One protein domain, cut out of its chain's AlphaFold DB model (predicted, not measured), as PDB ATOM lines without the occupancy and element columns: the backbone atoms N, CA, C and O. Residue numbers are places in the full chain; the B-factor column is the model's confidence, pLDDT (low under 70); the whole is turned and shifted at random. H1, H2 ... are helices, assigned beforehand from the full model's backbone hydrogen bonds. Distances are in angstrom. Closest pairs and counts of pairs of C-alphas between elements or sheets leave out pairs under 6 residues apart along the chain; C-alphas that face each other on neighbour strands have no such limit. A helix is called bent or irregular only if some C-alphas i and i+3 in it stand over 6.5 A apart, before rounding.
ATOM      1  N   ASP A 337     191.473 153.900 164.972       97.06
ATOM      2  CA  ASP A 337     190.927 155.263 164.907       97.06
ATOM      3  C   ASP A 337     191.691 156.148 163.914       97.06
ATOM      4  O   ASP A 337     191.085 156.876 163.135       97.06
ATOM      5  N   ARG A 338     193.029 156.052 163.881       97.44
ATOM      6  CA  ARG A 338     193.851 156.836 162.941       97.44
ATOM      7  C   ARG A 338     193.674 156.390 161.495       97.44
ATOM      8  O   ARG A 338     193.728 157.226 160.598       97.44
ATOM      9  N   VAL A 339     193.448 155.096 161.261       97.44
ATOM     10  CA  VAL A 339     193.086 154.602 159.926       97.44
ATOM     11  C   VAL A 339     191.722 155.151 159.514       97.44
ATOM     12  O   VAL A 339     191.600 155.666 158.408       97.44
ATOM     13  N   GLN A 340     190.720 155.096 160.393       97.94
ATOM     14  CA  GLN A 340     189.382 155.620 160.101       97.94
ATOM     15  C   GLN A 340     189.396 157.131 159.844       97.94
ATOM     16  O   GLN A 340     188.807 157.579 158.866       97.94
ATOM     17  N   GLU A 341     190.122 157.903 160.656       98.31
ATOM     18  CA  GLU A 341     190.300 159.348 160.469       98.31
ATOM     19  C   GLU A 341     190.926 159.670 159.105       98.31
ATOM     20  O   GLU A 341     190.434 160.536 158.380       98.31
ATOM     21  N   LEU A 342     191.993 158.954 158.727       98.19
ATOM     22  CA  LEU A 342     192.646 159.154 157.435       98.19
ATOM     23  C   LEU A 342     191.718 158.795 156.267       98.19
ATOM     24  O   LEU A 342     191.638 159.555 155.302       98.19
ATOM     25  N   LEU A 343     191.018 157.660 156.350       98.31
ATOM     26  CA  LEU A 343     190.091 157.221 155.306       98.31
ATOM     27  C   LEU A 343     188.915 158.187 155.153       98.31
ATOM     28  O   LEU A 343     188.569 158.525 154.026       98.31
ATOM     29  N   GLU A 344     188.348 158.680 156.253       98.62
ATOM     30  CA  GLU A 344     187.256 159.655 156.210       98.62
ATOM     31  C   GLU A 344     187.719 160.996 155.639       98.62
ATOM     32  O   GLU A 344     187.029 161.590 154.814       98.62
ATOM     33  N   LYS A 345     188.930 161.444 155.995       98.56
ATOM     34  CA  LYS A 345     189.527 162.648 155.409       98.56
ATOM     35  C   LYS A 345     189.682 162.525 153.890       98.56
ATOM     36  O   LYS A 345     189.380 163.478 153.175       98.56
ATOM     37  N   ILE A 346     190.147 161.371 153.401       98.62
ATOM     38  CA  ILE A 346     190.264 161.107 151.959       98.62
ATOM     39  C   ILE A 346     188.871 161.042 151.325       98.62
ATOM     40  O   ILE A 346     188.627 161.737 150.346       98.62
ATOM     41  N   ARG A 347     187.935 160.284 151.912       98.69
ATOM     42  CA  ARG A 347     186.556 160.155 151.419       98.69
ATOM     43  C   ARG A 347     185.885 161.520 151.268       98.69
ATOM     44  O   ARG A 347     185.315 161.791 150.218       98.69
ATOM     45  N   ALA A 348     185.976 162.377 152.283       98.62
ATOM     46  CA  ALA A 348     185.389 163.713 152.262       98.62
ATOM     47  C   ALA A 348     185.999 164.598 151.162       98.62
ATOM     48  O   ALA A 348     185.261 165.273 150.455       98.62
ATOM     49  N   ALA A 349     187.323 164.558 150.971       98.56
ATOM     50  CA  ALA A 349     187.993 165.327 149.920       98.56
ATOM     51  C   ALA A 349     187.725 164.785 148.500       98.56
ATOM     52  O   ALA A 349     187.745 165.543 147.528       98.56
ATOM     53  N   SER A 350     187.476 163.482 148.366       98.56
ATOM     54  CA  SER A 350     187.223 162.816 147.085       98.56
ATOM     55  C   SER A 350     185.754 162.816 146.659       98.56
ATOM     56  O   SER A 350     185.486 162.620 145.478       98.56
ATOM     57  N   TRP A 351     184.809 163.023 147.584       98.62
ATOM     58  CA  TRP A 351     183.378 162.836 147.319       98.62
ATOM     59  C   TRP A 351     182.847 163.744 146.208       98.62
ATOM     60  O   TRP A 351     182.323 163.240 145.218       98.62
ATOM     61  N   ASP A 352     183.030 165.060 146.337       98.62
ATOM     62  CA  ASP A 352     182.493 166.020 145.364       98.62
ATOM     63  C   ASP A 352     183.114 165.825 143.971       98.62
ATOM     64  O   ASP A 352     182.422 165.942 142.964       98.62
ATOM     65  N   HIS A 353     184.394 165.440 143.912       98.25
ATOM     66  CA  HIS A 353     185.082 165.118 142.660       98.25
ATOM     67  C   HIS A 353     184.494 163.868 141.996       98.25
ATOM     68  O   HIS A 353     184.194 163.904 140.813       98.25
ATOM     69  N   ALA A 354     184.250 162.793 142.752       98.12
ATOM     70  CA  ALA A 354     183.650 161.574 142.207       98.12
ATOM     71  C   ALA A 354     182.204 161.794 141.721       98.12
ATOM     72  O   ALA A 354     181.777 161.190 140.737       98.12
ATOM     73  N   VAL A 355     181.445 162.665 142.401       98.25
ATOM     74  CA  VAL A 355     180.118 163.093 141.933       98.25
ATOM     75  C   VAL A 355     180.249 163.880 140.629       98.25
ATOM     76  O   VAL A 355     179.532 163.578 139.679       98.25
ATOM     77  N   GLN A 356     181.183 164.833 140.554       98.31
ATOM     78  CA  GLN A 356     181.423 165.602 139.332       98.31
ATOM     79  C   GLN A 356     181.874 164.710 138.169       98.31
ATOM     80  O   GLN A 356     181.356 164.872 137.073       98.31
ATOM     81  N   ASP A 357     182.754 163.734 138.401       97.44
ATOM     82  CA  ASP A 357     183.195 162.777 137.378       97.44
ATOM     83  C   ASP A 357     182.006 162.003 136.788       97.44
ATOM     84  O   ASP A 357     181.919 161.802 135.577       97.44
ATOM     85  N   MET A 358     181.052 161.596 137.632       96.94
ATOM     86  CA  MET A 358     179.834 160.919 137.186       96.94
ATOM     87  C   MET A 358     178.918 161.842 136.368       96.94
ATOM     88  O   MET A 358     178.323 161.400 135.384       96.94
ATOM     89  N   GLU A 359     178.787 163.111 136.756       96.31
ATOM     90  CA  GLU A 359     177.989 164.090 136.007       96.31
ATOM     91  C   GLU A 359     178.649 164.477 134.674       96.31
ATOM     92  O   GLU A 359     177.962 164.518 133.653       96.31
ATOM     93  N   ASP A 360     179.974 164.659 134.647       96.25
ATOM     94  CA  ASP A 360     180.765 164.865 133.428       96.25
ATOM     95  C   ASP A 360     180.576 163.692 132.459       96.25
ATOM     96  O   ASP A 360     180.344 163.889 131.263       96.25
ATOM     97  N   LEU A 361     180.618 162.462 132.982       96.62
ATOM     98  CA  LEU A 361     180.401 161.256 132.195       96.62
ATOM     99  C   LEU A 361     178.988 161.224 131.605       96.62
ATOM    100  O   LEU A 361     178.836 161.051 130.398       96.62
ATOM    101  N   LYS A 362     177.950 161.442 132.425       95.19
ATOM    102  CA  LYS A 362     176.550 161.495 131.965       95.19
ATOM    103  C   LYS A 362     176.337 162.559 130.892       95.19
ATOM    104  O   LYS A 362     175.659 162.283 129.902       95.19
ATOM    105  N   ALA A 363     176.898 163.755 131.080       95.75
ATOM    106  CA  ALA A 363     176.817 164.837 130.105       95.75
ATOM    107  C   ALA A 363     177.460 164.420 128.776       95.75
ATOM    108  O   ALA A 363     176.817 164.501 127.732       95.75
ATOM    109  N   PHE A 364     178.668 163.857 128.827       97.12
ATOM    110  CA  PHE A 364     179.374 163.378 127.642       97.12
ATOM    111  C   PHE A 364     178.615 162.265 126.901       97.12
ATOM    112  O   PHE A 364     178.468 162.310 125.678       97.12
ATOM    113  N   VAL A 365     178.070 161.281 127.628       96.12
ATOM    114  CA  VAL A 365     177.277 160.200 127.017       96.12
ATOM    115  C   VAL A 365     176.004 160.755 126.377       96.12
ATOM    116  O   VAL A 365     175.651 160.350 125.267       96.12
ATOM    117  N   LYS A 366     175.336 161.712 127.026       95.12
ATOM    118  CA  LYS A 366     174.150 162.377 126.474       95.12
ATOM    119  C   LYS A 366     174.469 163.144 125.191       95.12
ATOM    120  O   LYS A 366     173.740 162.996 124.211       95.12
ATOM    121  N   ASP A 367     175.564 163.896 125.177       95.31
ATOM    122  CA  ASP A 367     175.992 164.686 124.018       95.31
ATOM    123  C   ASP A 367     176.422 163.801 122.837       95.31
ATOM    124  O   ASP A 367     176.254 164.185 121.680       95.31
ATOM    125  N   SER A 368     176.895 162.576 123.104       93.25
ATOM    126  CA  SER A 368     177.196 161.584 122.060       93.25
ATOM    127  C   SER A 368     175.953 161.039 121.334       93.25
ATOM    128  O   SER A 368     176.083 160.375 120.304       93.25
ATOM    129  N   GLY A 369     174.747 161.276 121.869       92.38
ATOM    130  CA  GLY A 369     173.496 160.722 121.341       92.38
ATOM    131  C   GLY A 369     173.316 159.220 121.596       92.38
ATOM    132  O   GLY A 369     172.447 158.597 120.982       92.38
ATOM    133  N   SER A 370     174.122 158.622 122.480       92.00
ATOM    134  CA  SER A 370     174.026 157.203 122.826       92.00
ATOM    135  C   SER A 370     172.704 156.871 123.520       92.00
ATOM    136  O   SER A 370     172.262 157.573 124.431       92.00
ATOM    137  N   ALA A 371     172.104 155.735 123.152       88.81
ATOM    138  CA  ALA A 371     170.912 155.208 123.818       88.81
ATOM    139  C   ALA A 371     171.150 154.892 125.310       88.81
ATOM    140  O   ALA A 371     170.207 154.881 126.098       88.81
ATOM    141  N   GLU A 372     172.409 154.674 125.700       89.31
ATOM    142  CA  GLU A 372     172.826 154.360 127.072       89.31
ATOM    143  C   GLU A 372     172.767 155.577 128.011       89.31
ATOM    144  O   GLU A 372     172.793 155.410 129.227       89.31
ATOM    145  N   ALA A 373     172.649 156.801 127.479       85.88
ATOM    146  CA  ALA A 373     172.714 158.042 128.260       85.88
ATOM    147  C   ALA A 373     171.687 158.125 129.401       85.88
ATOM    148  O   ALA A 373     171.936 158.777 130.413       85.88
ATOM    149  N   ASN A 374     170.532 157.473 129.239       86.69
ATOM    150  CA  ASN A 374     169.450 157.490 130.226       86.69
ATOM    151  C   ASN A 374     169.513 156.321 131.226       86.69
ATOM    152  O   ASN A 374     168.709 156.290 132.154       86.69
ATOM    153  N   ASP A 375     170.428 155.369 131.035       92.31
ATOM    154  CA  ASP A 375     170.539 154.138 131.828       92.31
ATOM    155  C   ASP A 375     172.001 153.665 131.898       92.31
ATOM    156  O   ASP A 375     172.341 152.545 131.512       92.31
ATOM    157  N   LEU A 376     172.896 154.557 132.338       94.62
ATOM    158  CA  LEU A 376     174.303 154.214 132.539       94.62
ATOM    159  C   LEU A 376     174.447 153.187 133.663       94.62
ATOM    160  O   LEU A 376     174.097 153.448 134.815       94.62
ATOM    161  N   ALA A 377     175.032 152.042 133.326       96.81
ATOM    162  CA  ALA A 377     175.317 150.966 134.258       96.81
ATOM    163  C   ALA A 377     176.822 150.842 134.531       96.81
ATOM    164  O   ALA A 377     177.664 151.442 133.860       96.81
ATOM    165  N   HIS A 378     177.194 150.014 135.509       98.06
ATOM    166  CA  HIS A 378     178.601 149.827 135.880       98.06
ATOM    167  C   HIS A 378     179.491 149.342 134.722       98.06
ATOM    168  O   HIS A 378     180.660 149.716 134.659       98.06
ATOM    169  N   TRP A 379     178.949 148.550 133.793       98.19
ATOM    170  CA  TRP A 379     179.683 148.066 132.619       98.19
ATOM    171  C   TRP A 379     179.857 149.118 131.511       98.19
ATOM    172  O   TRP A 379     180.557 148.865 130.531       98.19
ATOM    173  N   ASP A 380     179.256 150.298 131.662       98.06
ATOM    174  CA  ASP A 380     179.401 151.417 130.730       98.06
ATOM    175  C   ASP A 380     180.477 152.415 131.199       98.06
ATOM    176  O   ASP A 380     181.037 153.148 130.386       98.06
ATOM    177  N   LEU A 381     180.814 152.421 132.498       97.38
ATOM    178  CA  LEU A 381     181.662 153.453 133.105       97.38
ATOM    179  C   LEU A 381     183.067 153.516 132.497       97.38
ATOM    180  O   LEU A 381     183.506 154.597 132.113       97.38
ATOM    181  N   ASN A 382     183.762 152.382 132.371       97.50
ATOM    182  CA  ASN A 382     185.120 152.356 131.814       97.50
ATOM    183  C   ASN A 382     185.137 152.756 130.334       97.50
ATOM    184  O   ASN A 382     186.005 153.518 129.920       97.50
ATOM    185  N   PHE A 383     184.159 152.282 129.560       97.75
ATOM    186  CA  PHE A 383     184.052 152.579 128.136       97.75
ATOM    187  C   PHE A 383     183.875 154.080 127.911       97.75
ATOM    188  O   PHE A 383     184.652 154.700 127.188       97.75
ATOM    189  N   TRP A 384     182.893 154.691 128.577       97.69
ATOM    190  CA  TRP A 384     182.639 156.120 128.415       97.69
ATOM    191  C   TRP A 384     183.714 156.992 129.051       97.69
ATOM    192  O   TRP A 384     183.975 158.076 128.535       97.69
ATOM    193  N   SER A 385     184.370 156.527 130.118       97.12
ATOM    194  CA  SER A 385     185.500 157.250 130.708       97.12
ATOM    195  C   SER A 385     186.662 157.324 129.725       97.12
ATOM    196  O   SER A 385     187.274 158.382 129.600       97.12
ATOM    197  N   GLU A 386     186.929 156.245 128.979       96.38
ATOM    198  CA  GLU A 386     187.961 156.253 127.941       96.38
ATOM    199  C   GLU A 386     187.583 157.185 126.787       96.38
ATOM    200  O   GLU A 386     188.384 158.029 126.397       96.38
ATOM    201  N   ARG A 387     186.333 157.135 126.305       96.50
ATOM    202  CA  ARG A 387     185.854 158.053 125.255       96.50
ATOM    203  C   ARG A 387     185.921 159.526 125.683       96.50
ATOM    204  O   ARG A 387     186.329 160.380 124.896       96.50
ATOM    205  N   LEU A 388     185.554 159.827 126.930       96.50
ATOM    206  CA  LEU A 388     185.673 161.172 127.497       96.50
ATOM    207  C   LEU A 388     187.141 161.590 127.602       96.50
ATOM    208  O   LEU A 388     187.481 162.720 127.266       96.50
ATOM    209  N   ARG A 389     188.023 160.691 128.050       95.88
ATOM    210  CA  ARG A 389     189.462 160.945 128.171       95.88
ATOM    211  C   ARG A 389     190.103 161.227 126.810       95.88
ATOM    212  O   ARG A 389     190.808 162.229 126.689       95.88
ATOM    213  N   GLU A 390     189.814 160.406 125.805       94.75
ATOM    214  CA  GLU A 390     190.243 160.606 124.416       94.75
ATOM    215  C   GLU A 390     189.782 161.971 123.901       94.75
ATOM    216  O   GLU A 390     190.597 162.769 123.452       94.75
ATOM    217  N   SER A 391     188.492 162.293 124.051       94.75
ATOM    218  CA  SER A 391     187.939 163.563 123.568       94.75
ATOM    219  C   SER A 391     188.467 164.787 124.320       94.75
ATOM    220  O   SER A 391     188.630 165.845 123.718       94.75
ATOM    221  N   LYS A 392     188.667 164.687 125.639       95.56
ATOM    222  CA  LYS A 392     189.031 165.823 126.501       95.56
ATOM    223  C   LYS A 392     190.513 166.166 126.411       95.56
ATOM    224  O   LYS A 392     190.865 167.338 126.532       95.56
ATOM    225  N   TYR A 393     191.368 165.160 126.242       95.12
ATOM    226  CA  TYR A 393     192.819 165.341 126.255       95.12
ATOM    227  C   TYR A 393     193.482 165.132 124.894       95.12
ATOM    228  O   TYR A 393     194.661 165.451 124.778       95.12
ATOM    229  N   ASP A 394     192.752 164.631 123.892       93.38
ATOM    230  CA  ASP A 394     193.297 164.237 122.585       93.38
ATOM    231  C   ASP A 394     194.438 163.212 122.733       93.38
ATOM    232  O   ASP A 394     195.497 163.294 122.111       93.38
ATOM    233  N   ILE A 395     194.242 162.259 123.656       89.81
ATOM    234  CA  ILE A 395     195.196 161.189 123.957       89.81
ATOM    235  C   ILE A 395     194.522 159.846 123.713       89.81
ATOM    236  O   ILE A 395     193.592 159.479 124.425       89.81
ATOM    237  N   ASP A 396     195.077 159.093 122.771       86.19
ATOM    238  CA  ASP A 396     194.749 157.693 122.520       86.19
ATOM    239  C   ASP A 396     195.785 156.775 123.195       86.19
ATOM    240  O   ASP A 396     196.997 156.923 122.995       86.19
TER     241      ASP A 396
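What this domain is: This is residues 337 to 396 of the 442 residues of the protein "Peptidase_M3 domain-containing protein" of Aegilops tauschii subsp. strangulata (UniProt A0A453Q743). One long bent helix, H1, makes the longest axis, and near its far end a shorter helix, H3, crosses it at nearly a right angle, the chain turning back between them through the very short H2. Residues 337 to 356, in the first part of H1, stick out free as an arm, while the rest makes a small body around the crossing. The printed part has 60 residues with three named helices, in the order H1, H2, H3, and no named strand; the class is all helix. The whole is loose, with a radius of gyration of the C-alphas of 14.8 A, and elongated, spanning 47 by 27 by 17 A.

How they stand to each other: H1, residues 337 to 367, was assigned as one helix by its hydrogen bonds but is bent, with C-alphas 349 and 352 7.2 A apart. Its arms, H1a, residues 337 to 349, and H1b, residues 352 to 367, stand at a steep tilt of 36 degrees, only just steep. H1b touches H3, residues 378 to 393, and the two are about perpendicular, at 83 degrees. H1b touches H3 with residues 361 to 365 alone, and H3 touches H1b with residues 381 to 388 alone; the closest C-alphas of the two are those of Leu 361 and Ser 385, 6.7 A apart. H1b also touches H2, residues 371 to 374, with its residues 362 to 366 alone; the closest C-alphas, those of Lys 366 and Ala 373, are 4.9 A apart. H2 and H3 are apart, but only just, at 8.1 A. H1a is apart from both H2 and H3. In H1a and H1b every O i to N i+4 pair is within hydrogen-bond range, and in H3 10 of 12 are; H2 is too short for such a pair, and its one O i to N i+3 pair is not within range.

Where its parts are: H1a begins at C-alpha 337, at (190.927, 155.263, 164.907), and is 18.3 A long from first to last C-alpha. H1b is 22.4 A long and ends at C-alpha 367, at (175.992, 164.686, 124.018); residues 350 and 351 belong to neither arm. H2 is only just irregular, with C-alphas 371 and 374 7.0 A apart. H3 is 23.1 A long and ends at C-alpha 393, at (192.819, 165.341, 126.255); it too is only just irregular, with C-alphas 379 and 382 7.0 A apart.

The domain as a whole: The two C-alphas farthest apart are those of Asp 337 and Gly 369, at 47.2 A. Without the residues that stand free, the body has 40 residues and spans 27 by 18 by 16 A. The printed part has no cut, and the links H1 to H2 and H2 to H3 are both tight, with 3 residues each. The mean pLDDT of the printed part is 95.9, and no printed residue is under 70.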